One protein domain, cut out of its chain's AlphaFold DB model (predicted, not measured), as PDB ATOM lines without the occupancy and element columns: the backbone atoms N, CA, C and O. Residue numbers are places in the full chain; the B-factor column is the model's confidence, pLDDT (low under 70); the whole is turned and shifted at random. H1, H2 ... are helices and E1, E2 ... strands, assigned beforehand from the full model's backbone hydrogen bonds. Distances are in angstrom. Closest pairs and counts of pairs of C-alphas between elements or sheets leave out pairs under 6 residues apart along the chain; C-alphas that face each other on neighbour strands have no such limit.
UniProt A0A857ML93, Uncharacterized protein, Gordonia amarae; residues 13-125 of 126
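What this domain is: This is residues 13 to 125 of the 126 residues of an uncharacterized protein of Gordonia amarae (UniProt A0A857ML93). Two sheets lie face to face as a small sandwich, a strongly twisted larger one of E3, E4, E6, E7 and E8 and a smaller one of E1, E2 and E5, with edge strands E4 and E5 near each other along one side and E8 and E1 along the other. Residues 19 to 24 and residues 73 to 79 stick out from this body, and the short helix H1 sits by the E3 end where residue 47 lies. The printed part has 113 residues, with one named helix and eight named strands in the order E1 E2 E3 E4 H1 E5 E6 E7 E8; the class is mostly strand, though under half of the residues are in named elements. The larger sheet is branched, the smaller runs E1 E2 E5, and the neighbour pairs of both are antiparallel. The whole is only just compact, close to loose, with a radius of gyration of the C-alphas of 15.9 A and spans of 46 by 32 by 21 A.

Where its parts are: Start in the larger sheet with E6, residues 97 to 107, the longest strand: find C-alpha 97 at (194.310, 211.283, 199.046) and go 31.6 A to C-alpha 107 at (179.307, 238.453, 192.922). E3, residues 46 to 54, is 26.5 A long, and E4, residues 60 to 65, is 16.9 A. E7 is residues 111 to 113, and E8, residues 120 to 124, is 12.7 A long. For the smaller sheet, find E1, residues 13 to 15, beginning at C-alpha 13 at (182.119, 216.281, 195.053); E2 is residues 29 to 32, and E5, residues 89 to 92, is 10.1 A long. H1 is residues 82 to 85.

How they stand to each other: Look first at E6, which has three neighbours: E3 lies on one side of it, beside residues 98 to 107, while E7, beside residues 105 to 107, and E8, beside residues 97 to 100, lie on the other side. Between E3 and E6, N 49 and O 104 are 2.8 A apart, within hydrogen-bond range. E6 and E7 form a hairpin, with N 107 and O 111 at 3.0 A, and for E6 and E8 look at N 99 and O 122, also at 3.0 A. E4 lies on the other side of E3 from E6; E3 and E4 form a hairpin, with N 50 and O 63 at 2.8 A. In the smaller sheet, E2 is the inner strand: it forms a hairpin with E1, where N 14 and O 30 are 2.9 A apart, and pairs with E5, where N 92 and O 29 are 2.8 A apart. The two sheets form a sandwich, two sheets face to face, with their facing parts 8.7 A centre to centre, their best planes 7 degrees apart and their strands at 22 degrees. The closest C-alphas of E4 and E5 are those of Leu 65 and Ala 89, at 6.4 A; those of E1 and E8 are Pro 15 and Leu 124, at 6.6 A. H1 is on the larger sheet at a height of 6.9 A, over none of its strands, but only just: 2 of its 4 C-alphas fall on E3. The closest C-alphas of H1 and E3 are those of Pro 83 and Tyr 47, at 5.5 A. H1 is too short for any O i to N i+4 pair; its one O i to N i+3 pair is within range.

The domain as a whole: The C-alphas farthest apart are those of Arg 56 and Pro 76, at 48.9 A. The printed part has no cut. The links E1 to E2, E2 to E3 and E4 to H1 are long. Without the two stretches that stand free, the body spans 41 by 26 by 20 A. Mean pLDDT of the printed part is 79.9; look for values under 70 at residues 18 to 19, 22, 73 to 79 and 109 to 125, which include E7 and E8.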
ATOM      1  N   ALA A  13     180.774 216.692 195.434       89.88
ATOM      2  CA  ALA A  13     182.119 216.281 195.053       89.88
ATOM      3  C   ALA A  13     182.147 214.762 194.848       89.88
ATOM      4  O   ALA A  13     181.724 214.012 195.732       89.88
ATOM      5  N   ARG A  14     182.621 214.301 193.690       89.94
ATOM      6  CA  ARG A  14     182.777 212.871 193.372       89.94
ATOM      7  C   ARG A  14     184.136 212.623 192.726       89.94
ATOM      8  O   ARG A  14     184.642 213.524 192.059       89.94
ATOM      9  N   PRO A  15     184.725 211.426 192.867       89.00
ATOM     10  CA  PRO A  15     185.882 211.056 192.060       89.00
ATOM     11  C   PRO A  15     185.535 211.202 190.575       89.00
ATOM     12  O   PRO A  15     184.493 210.712 190.134       89.00
ATOM     13  N   ALA A  16     186.379 211.894 189.816       85.50
ATOM     14  CA  ALA A  16     186.188 212.032 188.380       85.50
ATOM     15  C   ALA A  16     186.356 210.668 187.692       85.50
ATOM     16  O   ALA A  16     187.137 209.822 188.141       85.50
ATOM     17  N   MET A  17     185.632 210.460 186.592       77.69
ATOM     18  CA  MET A  17     185.724 209.222 185.820       77.69
ATOM     19  C   MET A  17     187.164 208.973 185.357       77.69
ATOM     20  O   MET A  17     187.758 209.797 184.661       77.69
ATOM     21  N   ARG A  18     187.710 207.805 185.707       67.56
ATOM     22  CA  ARG A  18     188.955 207.306 185.122       67.56
ATOM     23  C   ARG A  18     188.618 206.651 183.787       67.56
ATOM     24  O   ARG A  18     187.934 205.632 183.751       67.56
ATOM     25  N   THR A  19     189.070 207.246 182.690       68.75
ATOM     26  CA  THR A  19     189.039 206.584 181.383       68.75
ATOM     27  C   THR A  19     190.125 205.506 181.343       68.75
ATOM     28  O   THR A  19     191.154 205.636 182.004       68.75
ATOM     29  N   LEU A  20     189.929 204.446 180.552       71.75
ATOM     30  CA  LEU A  20     190.922 203.375 180.337       71.75
ATOM     31  C   LEU A  20     192.145 203.835 179.506       71.75
ATOM     32  O   LEU A  20     192.818 203.026 178.874       71.75
ATOM     33  N   GLN A  21     192.413 205.139 179.458       75.88
ATOM     34  CA  GLN A  21     193.527 205.714 178.717       75.88
ATOM     35  C   GLN A  21     194.846 205.433 179.450       75.88
ATOM     36  O   GLN A  21     194.887 205.476 180.676       75.88
ATOM     37  N   TYR A  22     195.917 205.147 178.704       65.81
ATOM     38  CA  TYR A  22     197.258 204.972 179.258       65.81
ATOM     39  C   TYR A  22     198.186 206.121 178.821       65.81
ATOM     40  O   TYR A  22     198.257 206.398 177.620       65.81
ATOM     41  N   PRO A  23     198.909 206.773 179.753       74.31
ATOM     42  CA  PRO A  23     198.834 206.585 181.207       74.31
ATOM     43  C   PRO A  23     197.462 207.002 181.777       74.31
ATOM     44  O   PRO A  23     196.801 207.860 181.184       74.31
ATOM     45  N   PRO A  24     197.023 206.397 182.903       71.56
ATOM     46  CA  PRO A  24     195.750 206.739 183.526       71.56
ATOM     47  C   PRO A  24     195.697 208.236 183.849       71.56
ATOM     48  O   PRO A  24     196.705 208.803 184.291       71.56
ATOM     49  N   PRO A  25     194.542 208.892 183.640       77.06
ATOM     50  CA  PRO A  25     194.404 210.300 183.958       77.06
ATOM     51  C   PRO A  25     194.684 210.531 185.453       77.06
ATOM     52  O   PRO A  25     194.327 209.685 186.283       77.06
ATOM     53  N   PRO A  26     195.309 211.667 185.820       82.69
ATOM     54  CA  PRO A  26     195.596 211.978 187.213       82.69
ATOM     55  C   PRO A  26     194.330 211.899 188.080       82.69
ATOM     56  O   PRO A  26     193.262 212.312 187.617       82.69
ATOM     57  N   PRO A  27     194.427 211.441 189.344       88.00
ATOM     58  CA  PRO A  27     193.285 211.437 190.246       88.00
ATOM     59  C   PRO A  27     192.692 212.845 190.366       88.00
ATOM     60  O   PRO A  27     193.412 213.834 190.550       88.00
ATOM     61  N   ALA A  28     191.375 212.925 190.231       90.75
ATOM     62  CA  ALA A  28     190.660 214.181 190.120       90.75
ATOM     63  C   ALA A  28     189.291 214.098 190.800       90.75
ATOM     64  O   ALA A  28     188.729 213.011 190.959       90.75
ATOM     65  N   VAL A  29     188.752 215.257 191.174       92.31
ATOM     66  CA  VAL A  29     187.398 215.416 191.719       92.31
ATOM     67  C   VAL A  29     186.555 216.184 190.723       92.31
ATOM     68  O   VAL A  29     186.959 217.246 190.251       92.31
ATOM     69  N   GLU A  30     185.366 215.675 190.439       94.31
ATOM     70  CA  GLU A  30     184.308 216.436 189.798       94.31
ATOM     71  C   GLU A  30     183.447 217.118 190.865       94.31
ATOM     72  O   GLU A  30     182.867 216.465 191.736       94.31
ATOM     73  N   PHE A  31     183.352 218.442 190.777       94.31
ATOM     74  CA  PHE A  31     182.421 219.248 191.558       94.31
ATOM     75  C   PHE A  31     181.231 219.608 190.682       94.31
ATOM     76  O   PHE A  31     181.417 220.152 189.597       94.31
ATOM     77  N   SER A  32     180.013 219.341 191.148       95.25
ATOM     78  CA  SER A  32     178.788 219.567 190.376       95.25
ATOM     79  C   SER A  32     177.663 220.157 191.224       95.25
ATOM     80  O   SER A  32     177.577 219.909 192.428       95.25
ATOM     81  N   VAL A  33     176.783 220.937 190.589       93.19
ATOM     82  CA  VAL A  33     175.559 221.472 191.206       93.19
ATOM     83  C   VAL A  33     174.352 220.681 190.684       93.19
ATOM     84  O   VAL A  33     173.867 220.977 189.591       93.19
ATOM     85  N   PRO A  34     173.841 219.677 191.423       87.94
ATOM     86  CA  PRO A  34     172.776 218.801 190.924       87.94
ATOM     87  C   PRO A  34     171.419 219.508 190.811       87.94
ATOM     88  O   PRO A  34     170.643 219.232 189.902       87.94
ATOM     89  N   ASN A  35     171.137 220.446 191.720       87.88
ATOM     90  CA  ASN A  35     169.854 221.136 191.809       87.88
ATOM     91  C   ASN A  35     170.027 222.606 191.436       87.88
ATOM     92  O   ASN A  35     170.219 223.462 192.300       87.88
ATOM     93  N   LEU A  36     169.978 222.895 190.135       90.06
ATOM     94  CA  LEU A  36     170.093 224.266 189.648       90.06
ATOM     95  C   LEU A  36     168.885 225.100 190.068       90.06
ATOM     96  O   LEU A  36     167.735 224.704 189.849       90.06
ATOM     97  N   MET A  37     169.154 226.291 190.595       87.62
ATOM     98  CA  MET A  37     168.121 227.286 190.843       87.62
ATOM     99  C   MET A  37     167.453 227.710 189.525       87.62
ATOM    100  O   MET A  37     168.111 227.728 188.476       87.62
ATOM    101  N   PRO A  38     166.153 228.057 189.550       87.94
ATOM    102  CA  PRO A  38     165.506 228.710 188.420       87.94
ATOM    103  C   PRO A  38     166.283 229.950 187.979       87.94
ATOM    104  O   PRO A  38     167.019 230.551 188.763       87.94
ATOM    105  N   HIS A  39     166.127 230.312 186.710       84.12
ATOM    106  CA  HIS A  39     166.711 231.538 186.195       84.12
ATOM    107  C   HIS A  39     166.118 232.760 186.913       84.12
ATOM    108  O   HIS A  39     164.902 232.847 187.079       84.12
ATOM    109  N   ASP A  40     166.985 233.685 187.314       81.44
ATOM    110  CA  ASP A  40     166.645 234.969 187.921       81.44
ATOM    111  C   ASP A  40     167.750 235.965 187.543       81.44
ATOM    112  O   ASP A  40     168.942 235.667 187.691       81.44
ATOM    113  N   THR A  41     167.363 237.143 187.054       78.06
ATOM    114  CA  THR A  41     168.285 238.197 186.612       78.06
ATOM    115  C   THR A  41     169.193 238.680 187.746       78.06
ATOM    116  O   THR A  41     170.343 239.050 187.505       78.06
ATOM    117  N   TRP A  42     168.754 238.587 189.007       72.38
ATOM    118  CA  TRP A  42     169.583 238.898 190.181       72.38
ATOM    119  C   TRP A  42     170.707 237.886 190.433       72.38
ATOM    120  O   TRP A  42     171.668 238.195 191.151       72.38
ATOM    121  N   LEU A  43     170.590 236.675 189.882       78.94
ATOM    122  CA  LEU A  43     171.595 235.617 189.984       78.94
ATOM    123  C   LEU A  43     172.606 235.664 188.834       78.94
ATOM    124  O   LEU A  43     173.681 235.089 188.978       78.94
ATOM    125  N   GLU A  44     172.325 236.379 187.739       81.62
ATOM    126  CA  GLU A  44     173.205 236.448 186.557       81.62
ATOM    127  C   GLU A  44     174.588 237.050 186.836       81.62
ATOM    128  O   GLU A  44     175.537 236.812 186.087       81.62
ATOM    129  N   SER A  45     174.721 237.812 187.922       80.56
ATOM    130  CA  SER A  45     175.995 238.353 188.401       80.56
ATOM    131  C   SER A  45     176.668 237.466 189.453       80.56
ATOM    132  O   SER A  45     177.721 237.836 189.971       80.56
ATOM    133  N   ARG A  46     176.099 236.300 189.791       85.75
ATOM    134  CA  ARG A  46     176.560 235.438 190.886       85.75
ATOM    135  C   ARG A  46     177.015 234.069 190.404       85.75
ATOM    136  O   ARG A  46     176.392 233.452 189.542       85.75
ATOM    137  N   TYR A  47     178.052 233.547 191.043       89.31
ATOM    138  CA  TYR A  47     178.594 232.217 190.773       89.31
ATOM    139  C   TYR A  47     179.128 231.563 192.046       89.31
ATOM    140  O   TYR A  47     179.273 232.223 193.073       89.31
ATOM    141  N   LEU A  48     179.393 230.262 191.990       91.44
ATOM    142  CA  LEU A  48     180.082 229.537 193.049       91.44
ATOM    143  C   LEU A  48     181.575 229.493 192.763       91.44
ATOM    144  O   LEU A  48     181.968 229.179 191.641       91.44
ATOM    145  N   ARG A  49     182.391 229.712 193.788       92.44
ATOM    146  CA  ARG A  49     183.796 229.312 193.802       92.44
ATOM    147  C   ARG A  49     183.946 228.138 194.751       92.44
ATOM    148  O   ARG A  49     183.599 228.245 195.924       92.44
ATOM    149  N   VAL A  50     184.456 227.027 194.239       92.94
ATOM    150  CA  VAL A  50     184.820 225.859 195.035       92.94
ATOM    151  C   VAL A  50     186.334 225.854 195.153       92.94
ATOM    152  O   VAL A  50     187.017 225.586 194.167       92.94
ATOM    153  N   THR A  51     186.863 226.196 196.324       93.94
ATOM    154  CA  THR A  51     188.285 226.006 196.624       93.94
ATOM    155  C   THR A  51     188.494 224.623 197.215       93.94
ATOM    156  O   THR A  51     187.618 224.094 197.899       93.94
ATOM    157  N   TRP A  52     189.637 224.015 196.935       93.88
ATOM    158  CA  TRP A  52     189.967 222.689 197.436       93.88
ATOM    159  C   TRP A  52     191.432 222.610 197.831       93.88
ATOM    160  O   TRP A  52     192.266 223.326 197.281       93.88
ATOM    161  N   GLN A  53     191.732 221.715 198.768       94.81
ATOM    162  CA  GLN A  53     193.086 221.396 199.194       94.81
ATOM    163  C   GLN A  53     193.215 219.887 199.390       94.81
ATOM    164  O   GLN A  53     192.381 219.251 200.037       94.81
ATOM    165  N   ASN A  54     194.274 219.318 198.831       94.00
ATOM    166  CA  ASN A  54     194.704 217.960 199.097       94.00
ATOM    167  C   ASN A  54     195.582 217.956 200.350       94.00
ATOM    168  O   ASN A  54     196.696 218.480 200.343       94.00
ATOM    169  N   LEU A  55     195.092 217.334 201.420       92.25
ATOM    170  CA  LEU A  55     195.774 217.315 202.715       92.25
ATOM    171  C   LEU A  55     197.041 216.450 202.712       92.25
ATOM    172  O   LEU A  55     197.900 216.627 203.569       92.25
ATOM    173  N   ARG A  56     197.175 215.522 201.754       91.94
ATOM    174  CA  ARG A  56     198.359 214.664 201.619       91.94
ATOM    175  C   ARG A  56     199.487 215.357 200.858       91.94
ATOM    176  O   ARG A  56     200.633 215.274 201.276       91.94
ATOM    177  N   SER A  57     199.177 215.980 199.721       92.31
ATOM    178  CA  SER A  57     200.193 216.590 198.844       92.31
ATOM    179  C   SER A  57     200.405 218.087 199.078       92.31
ATOM    180  O   SER A  57     201.348 218.654 198.538       92.31
ATOM    181  N   GLY A  58     199.513 218.743 199.824       92.25
ATOM    182  CA  GLY A  58     199.495 220.199 199.981       92.25
ATOM    183  C   GLY A  58     198.985 220.953 198.748       92.25
ATOM    184  O   GLY A  58     198.835 222.169 198.813       92.25
ATOM    185  N   LYS A  59     198.692 220.259 197.638       93.94
ATOM    186  CA  LYS A  59     198.172 220.869 196.409       93.94
ATOM    187  C   LYS A  59     196.804 221.494 196.664       93.94
ATOM    188  O   LYS A  59     195.940 220.852 197.255       93.94
ATOM    189  N   ASP A  60     196.578 222.688 196.145       95.56
ATOM    190  CA  ASP A  60     195.294 223.372 196.213       95.56
ATOM    191  C   ASP A  60     194.848 223.889 194.839       95.56
ATOM    192  O   ASP A  60     195.536 223.751 193.819       95.56
ATOM    193  N   GLY A  61     193.635 224.425 194.799       95.38
ATOM    194  CA  GLY A  61     193.102 225.060 193.609       95.38
ATOM    195  C   GLY A  61     191.680 225.558 193.798       95.38
ATOM    196  O   GLY A  61     191.110 225.531 194.891       95.38
ATOM    197  N   ALA A  62     191.095 226.032 192.702       95.12
ATOM    198  CA  ALA A  62     189.711 226.469 192.681       95.12
ATOM    199  C   ALA A  62     189.038 226.150 191.345       95.12
ATOM    200  O   ALA A  62     189.685 226.175 190.299       95.12
ATOM    201  N   VAL A  63     187.729 225.910 191.385       95.19
ATOM    202  CA  VAL A  63     186.863 225.874 190.203       95.19
ATOM    203  C   VAL A  63     185.680 226.814 190.399       95.19
ATOM    204  O   VAL A  63     185.172 226.962 191.511       95.19
ATOM    205  N   ASN A  64     185.238 227.448 189.314       94.94
ATOM    206  CA  ASN A  64     184.079 228.332 189.326       94.94
ATOM    207  C   ASN A  64     182.905 227.648 188.625       94.94
ATOM    208  O   ASN A  64     183.059 227.151 187.510       94.94
ATOM    209  N   LEU A  65     181.741 227.636 189.273       94.94
ATOM    210  CA  LEU A  65     180.534 226.971 188.790       94.94
ATOM    211  C   LEU A  65     179.343 227.925 188.759       94.94
ATOM    212  O   LEU A  65     179.171 228.780 189.631       94.94
ATOM    213  N   ARG A  66     178.452 227.717 187.796       94.06
ATOM    214  CA  ARG A  66     177.106 228.286 187.805       94.06
ATOM    215  C   ARG A  66     176.166 227.367 188.588       94.06
ATOM    216  O   ARG A  66     176.204 226.153 188.419       94.06
ATOM    217  N   TYR A  67     175.285 227.948 189.400       91.62
ATOM    218  CA  TYR A  67     174.312 227.207 190.224       91.62
ATOM    219  C   TYR A  67     172.844 227.470 189.857       91.62
ATOM    220  O   TYR A  67     171.933 227.002 190.534       91.62
ATOM    221  N   TRP A  68     172.609 228.215 188.780       91.25
ATOM    222  CA  TRP A  68     171.296 228.591 188.262       91.25
ATOM    223  C   TRP A  68     171.163 228.182 186.786       91.25
ATOM    224  O   TRP A  68     172.156 227.896 186.112       91.25
ATOM    225  N   ARG A  69     169.935 228.083 186.270       90.56
ATOM    226  CA  ARG A  69     169.662 227.753 184.857       90.56
ATOM    227  C   ARG A  69     169.839 228.985 183.975       90.56
ATOM    228  O   ARG A  69     169.368 230.052 184.350       90.56
ATOM    229  N   LYS A  70     170.460 228.844 182.795       87.50
ATOM    230  CA  LYS A  70     170.518 229.950 181.824       87.50
ATOM    231  C   LYS A  70     169.109 230.445 181.502       87.50
ATOM    232  O   LYS A  70     168.168 229.649 181.477       87.50
ATOM    233  N   GLY A  71     168.999 231.748 181.273       79.25
ATOM    234  CA  GLY A  71     167.788 232.335 180.718       79.25
ATOM    235  C   GLY A  71     167.554 231.854 179.290       79.25
ATOM    236  O   GLY A  71     168.354 231.102 178.724       79.25
ATOM    237  N   GLY A  72     166.439 232.289 178.710       75.12
ATOM    238  CA  GLY A  72     166.179 232.092 177.288       75.12
ATOM    239  C   GLY A  72     167.220 232.790 176.397       75.12
ATOM    240  O   GLY A  72     168.150 233.431 176.893       75.12
ATOM    241  N   PRO A  73     167.068 232.678 175.068       69.12
ATOM    242  CA  PRO A  73     167.944 233.344 174.113       69.12
ATOM    243  C   PRO A  73     168.049 234.841 174.415       69.12
ATOM    244  O   PRO A  73     167.034 235.524 174.555       69.12
ATOM    245  N   LYS A  74     169.277 235.348 174.517       69.00
ATOM    246  CA  LYS A  74     169.528 236.782 174.657       69.00
ATOM    247  C   LYS A  74     169.382 237.465 173.296       69.00
ATOM    248  O   LYS A  74     169.704 236.873 172.265       69.00
ATOM    249  N   TYR A  75     168.896 238.706 173.288       68.25
ATOM    250  CA  TYR A  75     168.824 239.502 172.061       68.25
ATOM    251  C   TYR A  75     170.228 239.701 171.459       68.25
ATOM    252  O   TYR A  75     171.194 239.850 172.216       68.25
ATOM    253  N   PRO A  76     170.368 239.742 170.120       58.41
ATOM    254  CA  PRO A  76     171.640 240.055 169.474       58.41
ATOM    255  C   PRO A  76     172.218 241.372 170.016       58.41
ATOM    256  O   PRO A  76     171.528 242.387 170.040       58.41
ATOM    257  N   GLY A  77     173.470 241.351 170.481       61.44
ATOM    258  CA  GLY A  77     174.143 242.505 171.101       61.44
ATOM    259  C   GLY A  77     174.126 242.518 172.634       61.44
ATOM    260  O   GLY A  77     174.891 243.261 173.247       61.44
ATOM    261  N   MET A  78     173.335 241.654 173.274       64.31
ATOM    262  CA  MET A  78     173.398 241.447 174.719       64.31
ATOM    263  C   MET A  78     174.495 240.416 175.032       64.31
ATOM    264  O   MET A  78     174.309 239.215 174.847       64.31
ATOM    265  N   GLY A  79     175.669 240.888 175.461       62.53
ATOM    266  CA  GLY A  79     176.788 240.016 175.837       62.53
ATOM    267  C   GLY A  79     176.446 239.087 177.010       62.53
ATOM    268  O   GLY A  79     175.644 239.431 177.882       62.53
ATOM    269  N   SER A  80     177.065 237.904 177.052       70.75
ATOM    270  CA  SER A  80     176.961 237.011 178.212       70.75
ATOM    271  C   SER A  80     177.785 237.543 179.382       70.75
ATOM    272  O   SER A  80     178.936 237.947 179.204       70.75
ATOM    273  N   SER A  81     177.222 237.513 180.594       79.00
ATOM    274  CA  SER A  81     178.002 237.797 181.802       79.00
ATOM    275  C   SER A  81     178.991 236.654 182.065       79.00
ATOM    276  O   SER A  81     178.760 235.513 181.659       79.00
ATOM    277  N   TYR A  82     180.100 236.919 182.766       85.88
ATOM    278  CA  TYR A  82     181.073 235.869 183.102       85.88
ATOM    279  C   TYR A  82     180.427 234.671 183.838       85.88
ATOM    280  O   TYR A  82     180.656 233.535 183.433       85.88
ATOM    281  N   PRO A  83     179.550 234.860 184.846       88.56
ATOM    282  CA  PRO A  83     178.850 233.754 185.501       88.56
ATOM    283  C   PRO A  83     177.989 232.891 184.572       88.56
ATOM    284  O   PRO A  83     177.768 231.711 184.847       88.56
ATOM    285  N   GLU A  84     177.496 233.455 183.470       87.56
ATOM    286  CA  GLU A  84     176.688 232.730 182.494       87.56
ATOM    287  C   GLU A  84     177.526 231.763 181.645       87.56
ATOM    288  O   GLU A  84     177.025 230.711 181.228       87.56
ATOM    289  N   THR A  85     178.803 232.084 181.410       89.62
ATOM    290  CA  THR A  85     179.727 231.216 180.664       89.62
ATOM    291  C   THR A  85     180.222 230.037 181.500       89.62
ATOM    292  O   THR A  85     180.668 229.040 180.934       89.62
ATOM    293  N   LEU A  86     180.087 230.107 182.827       93.81
ATOM    294  CA  LEU A  86     180.534 229.051 183.725       93.81
ATOM    295  C   LEU A  86     179.726 227.753 183.552       93.81
ATOM    296  O   LEU A  86     178.496 227.782 183.374       93.81
ATOM    297  N   PRO A  87     180.401 226.597 183.656       95.38
ATOM    298  CA  PRO A  87     179.739 225.306 183.652       95.38
ATOM    299  C   PRO A  87     179.036 225.048 184.993       95.38
ATOM    300  O   PRO A  87     179.283 225.718 185.995       95.38
ATOM    301  N   THR A  88     178.151 224.056 185.029       95.31
ATOM    302  CA  THR A  88     177.480 223.595 186.265       95.31
ATOM    303  C   THR A  88     178.211 222.428 186.934       95.31
ATOM    304  O   THR A  88     177.840 222.020 188.035       95.31
ATOM    305  N   ALA A  89     179.243 221.900 186.275       95.19
ATOM    306  CA  ALA A  89     180.177 220.921 186.804       95.19
ATOM    307  C   ALA A  89     181.589 221.185 186.262       95.19
ATOM    308  O   ALA A  89     181.740 221.679 185.144       95.19
ATOM    309  N   ALA A  90     182.615 220.877 187.050       95.25
ATOM    310  CA  ALA A  90     184.007 221.008 186.642       95.25
ATOM    311  C   ALA A  90     184.877 219.956 187.331       95.25
ATOM    312  O   ALA A  90     184.652 219.612 188.492       95.25
ATOM    313  N   VAL A  91     185.900 219.493 186.615       94.00
ATOM    314  CA  VAL A  91     186.876 218.522 187.111       94.00
ATOM    315  C   VAL A  91     188.149 219.246 187.539       94.00
ATOM    316  O   VAL A  91     188.707 220.037 186.779       94.00
ATOM    317  N   ALA A  92     188.624 218.957 188.746       93.38
ATOM    318  CA  ALA A  92     189.890 219.444 189.274       93.38
ATOM    319  C   ALA A  92     190.866 218.280 189.469       93.38
ATOM    320  O   ALA A  92     190.550 217.312 190.156       93.38
ATOM    321  N   ALA A  93     192.071 218.388 188.906       92.06
ATOM    322  CA  ALA A  93     193.143 217.411 189.098       92.06
ATOM    323  C   ALA A  93     193.766 217.549 190.499       92.06
ATOM    324  O   ALA A  93     194.823 218.162 190.670       92.06
ATOM    325  N   THR A  94     193.092 217.005 191.507       89.12
ATOM    326  CA  THR A  94     193.445 217.134 192.927       89.12
ATOM    327  C   THR A  94     194.616 216.251 193.359       89.12
ATOM    328  O   THR A  94     195.240 216.516 194.386       89.12
ATOM    329  N   GLY A  95     194.925 215.200 192.595       88.62
ATOM    330  CA  GLY A  95     195.795 214.116 193.046       88.62
ATOM    331  C   GLY A  95     195.093 213.197 194.051       88.62
ATOM    332  O   GLY A  95     193.974 213.473 194.484       88.62
ATOM    333  N   ALA A  96     195.734 212.074 194.382       87.12
ATOM    334  CA  ALA A  96     195.186 211.082 195.308       87.12
ATOM    335  C   ALA A  96     195.250 211.559 196.769       87.12
ATOM    336  O   ALA A  96     196.117 212.363 197.134       87.12
ATOM    337  N   GLY A  97     194.382 211.000 197.613       87.31
ATOM    338  CA  GLY A  97     194.310 211.283 199.046       87.31
ATOM    339  C   GLY A  97     193.167 212.217 199.462       87.31
ATOM    340  O   GLY A  97     192.328 212.576 198.634       87.31
ATOM    341  N   PRO A  98     193.127 212.602 200.753       89.50
ATOM    342  CA  PRO A  98     192.005 213.334 201.329       89.50
ATOM    343  C   PRO A  98     191.911 214.761 200.793       89.50
ATOM    344  O   PRO A  98     192.869 215.537 200.895       89.50
ATOM    345  N   ILE A  99     190.739 215.115 200.270       90.81
ATOM    346  CA  ILE A  99     190.435 216.457 199.770       90.81
ATOM    347  C   ILE A  99     189.452 217.143 200.713       90.81
ATOM    348  O   ILE A  99     188.388 216.595 201.006       90.81
ATOM    349  N   ILE A 100     189.790 218.360 201.142       90.06
ATOM    350  CA  ILE A 100     188.845 219.291 201.760       90.06
ATOM    351  C   ILE A 100     188.425 220.329 200.722       90.06
ATOM    352  O   ILE A 100     189.262 220.835 199.974       90.06
ATOM    353  N   ALA A 101     187.133 220.645 200.664       89.56
ATOM    354  CA  ALA A 101     186.600 221.663 199.768       89.56
ATOM    355  C   ALA A 101     185.757 222.691 200.526       89.56
ATOM    356  O   ALA A 101     185.061 222.356 201.487       89.56
ATOM    357  N   ARG A 102     185.806 223.941 200.067       90.19
ATOM    358  CA  ARG A 102     184.997 225.058 200.556       90.19
ATOM    359  C   ARG A 102     184.258 225.684 199.386       90.19
ATOM    360  O   ARG A 102     184.837 225.912 198.330       90.19
ATOM    361  N   VAL A 103     182.983 225.986 199.593       88.69
ATOM    362  CA  VAL A 103     182.119 226.613 198.590       88.69
ATOM    363  C   VAL A 103     181.801 228.036 199.023       88.69
ATOM    364  O   VAL A 103     181.452 228.267 200.177       88.69
ATOM    365  N   GLU A 104     181.899 228.987 198.101       86.31
ATOM    366  CA  GLU A 104     181.559 230.392 198.327       86.31
ATOM    367  C   GLU A 104     180.696 230.928 197.185       86.31
ATOM    368  O   GLU A 104     180.885 230.542 196.034       86.31
ATOM    369  N   VAL A 105     179.779 231.854 197.482       85.38
ATOM    370  CA  VAL A 105     179.019 232.573 196.453       85.38
ATOM    371  C   VAL A 105     179.706 233.909 196.178       85.38
ATOM    372  O   VAL A 105     179.812 234.773 197.047       85.38
ATOM    373  N   LEU A 106     180.159 234.106 194.948       84.12
ATOM    374  CA  LEU A 106     180.819 235.330 194.509       84.12
ATOM    375  C   LEU A 106     179.882 236.170 193.650       84.12
ATOM    376  O   LEU A 106     179.078 235.629 192.890       84.12
ATOM    377  N   TRP A 107     179.993 237.492 193.775       82.50
ATOM    378  CA  TRP A 107     179.307 238.453 192.922       82.50
ATOM    379  C   TRP A 107     180.343 239.082 191.999       82.50
ATOM    380  O   TRP A 107     181.325 239.657 192.466       82.50
ATOM    381  N   GLN A 108     180.115 239.015 190.689       76.06
ATOM    382  CA  GLN A 108     181.007 239.595 189.689       76.06
ATOM    383  C   GLN A 108     181.233 241.096 189.940       76.06
ATOM    384  O   GLN A 108     182.339 241.583 189.746       76.06
ATOM    385  N   THR A 109     180.205 241.814 190.404       63.12
ATOM    386  CA  THR A 109     180.227 243.279 190.560       63.12
ATOM    387  C   THR A 109     180.676 243.763 191.946       63.12
ATOM    388  O   THR A 109     181.089 244.907 192.074       63.12
ATOM    389  N   TYR A 110     180.601 242.926 192.990       54.44
ATOM    390  CA  TYR A 110     180.764 243.369 194.390       54.44
ATOM    391  C   TYR A 110     181.775 242.546 195.209       54.44
ATOM    392  O   TYR A 110     181.893 242.751 196.414       54.44
ATOM    393  N   GLY A 111     182.509 241.615 194.591       55.09
ATOM    394  CA  GLY A 111     183.423 240.726 195.315       55.09
ATOM    395  C   GLY A 111     182.706 239.569 196.028       55.09
ATOM    396  O   GLY A 111     181.609 239.156 195.640       55.09
ATOM    397  N   SER A 112     183.354 238.967 197.030       48.47
ATOM    398  CA  SER A 112     182.877 237.743 197.687       48.47
ATOM    399  C   SER A 112     181.837 238.003 198.782       48.47
ATOM    400  O   SER A 112     181.993 238.894 199.613       48.47
ATOM    401  N   LYS A 113     180.789 237.170 198.840       48.66
ATOM    402  CA  LYS A 113     180.023 236.942 200.073       48.66
ATOM    403  C   LYS A 113     180.156 235.472 200.452       48.66
ATOM    404  O   LYS A 113     179.527 234.602 199.856       48.66
ATOM    405  N   THR A 114     180.982 235.183 201.451       43.34
ATOM    406  CA  THR A 114     181.141 233.826 201.972       43.34
ATOM    407  C   THR A 114     179.821 233.348 202.590       43.34
ATOM    408  O   THR A 114     179.356 233.886 203.590       43.34
ATOM    409  N   LEU A 115     179.233 232.306 202.009       41.19
ATOM    410  CA  LEU A 115     178.238 231.451 202.653       41.19
ATOM    411  C   LEU A 115     178.976 230.161 203.008       41.19
ATOM    412  O   LEU A 115     179.522 229.534 202.110       41.19
ATOM    413  N   ILE A 116     179.025 229.773 204.284       38.06
ATOM    414  CA  ILE A 116     179.602 228.487 204.700       38.06
ATOM    415  C   ILE A 116     178.454 227.490 204.901       38.06
ATOM    416  O   ILE A 116     177.792 227.545 205.937       38.06
ATOM    417  N   PRO A 117     178.215 226.567 203.955       39.84
ATOM    418  CA  PRO A 117     177.568 225.311 204.300       39.84
ATOM    419  C   PRO A 117     178.417 224.106 203.863       39.84
ATOM    420  O   PRO A 117     178.623 223.875 202.675       39.84
ATOM    421  N   GLY A 118     178.840 223.312 204.854       45.50
ATOM    422  CA  GLY A 118     179.360 221.949 204.694       45.50
ATOM    423  C   GLY A 118     180.864 221.834 204.423       45.50
ATOM    424  O   GLY A 118     181.358 222.287 203.398       45.50
ATOM    425  N   VAL A 119     181.581 221.161 205.327       43.16
ATOM    426  CA  VAL A 119     182.895 220.562 205.048       43.16
ATOM    427  C   VAL A 119     182.630 219.137 204.574       43.16
ATOM    428  O   VAL A 119     182.018 218.359 205.303       43.16
ATOM    429  N   ILE A 120     183.058 218.795 203.360       52.84
ATOM    430  CA  ILE A 120     183.002 217.420 202.851       52.84
ATOM    431  C   ILE A 120     184.442 216.938 202.702       52.84
ATOM    432  O   ILE A 120     185.235 217.574 202.008       52.84
ATOM    433  N   ALA A 121     184.766 215.828 203.365       40.62
ATOM    434  CA  ALA A 121     186.001 215.089 203.148       40.62
ATOM    435  C   ALA A 121     185.724 213.968 202.140       40.62
ATOM    436  O   ALA A 121     184.824 213.154 202.352       40.62
ATOM    437  N   LEU A 122     186.479 213.940 201.043       45.78
ATOM    438  CA  LEU A 122     186.446 212.854 200.062       45.78
ATOM    439  C   LEU A 122     187.828 212.198 200.025       45.78
ATOM    440  O   LEU A 122     188.824 212.902 199.852       45.78
ATOM    441  N   ASP A 123     187.893 210.876 200.188       50.16
ATOM    442  CA  ASP A 123     189.135 210.120 200.007       50.16
ATOM    443  C   ASP A 123     189.202 209.559 198.582       50.16
ATOM    444  O   ASP A 123     188.258 208.921 198.105       50.16
ATOM    445  N   LEU A 124     190.303 209.844 197.886       52.78
ATOM    446  CA  LEU A 124     190.525 209.418 196.507       52.78
ATOM    447  C   LEU A 124     191.552 208.283 196.466       52.78
ATOM    448  O   LEU A 124     192.690 208.498 196.905       52.78
ATOM    449  N   PRO A 125     191.204 207.116 195.890       50.34
ATOM    450  CA  PRO A 125     192.148 206.017 195.742       50.34
ATOM    451  C   PRO A 125     193.296 206.395 194.793       50.34
ATOM    452  O   PRO A 125     193.142 207.257 193.919       50.34
TER     453      PRO A 125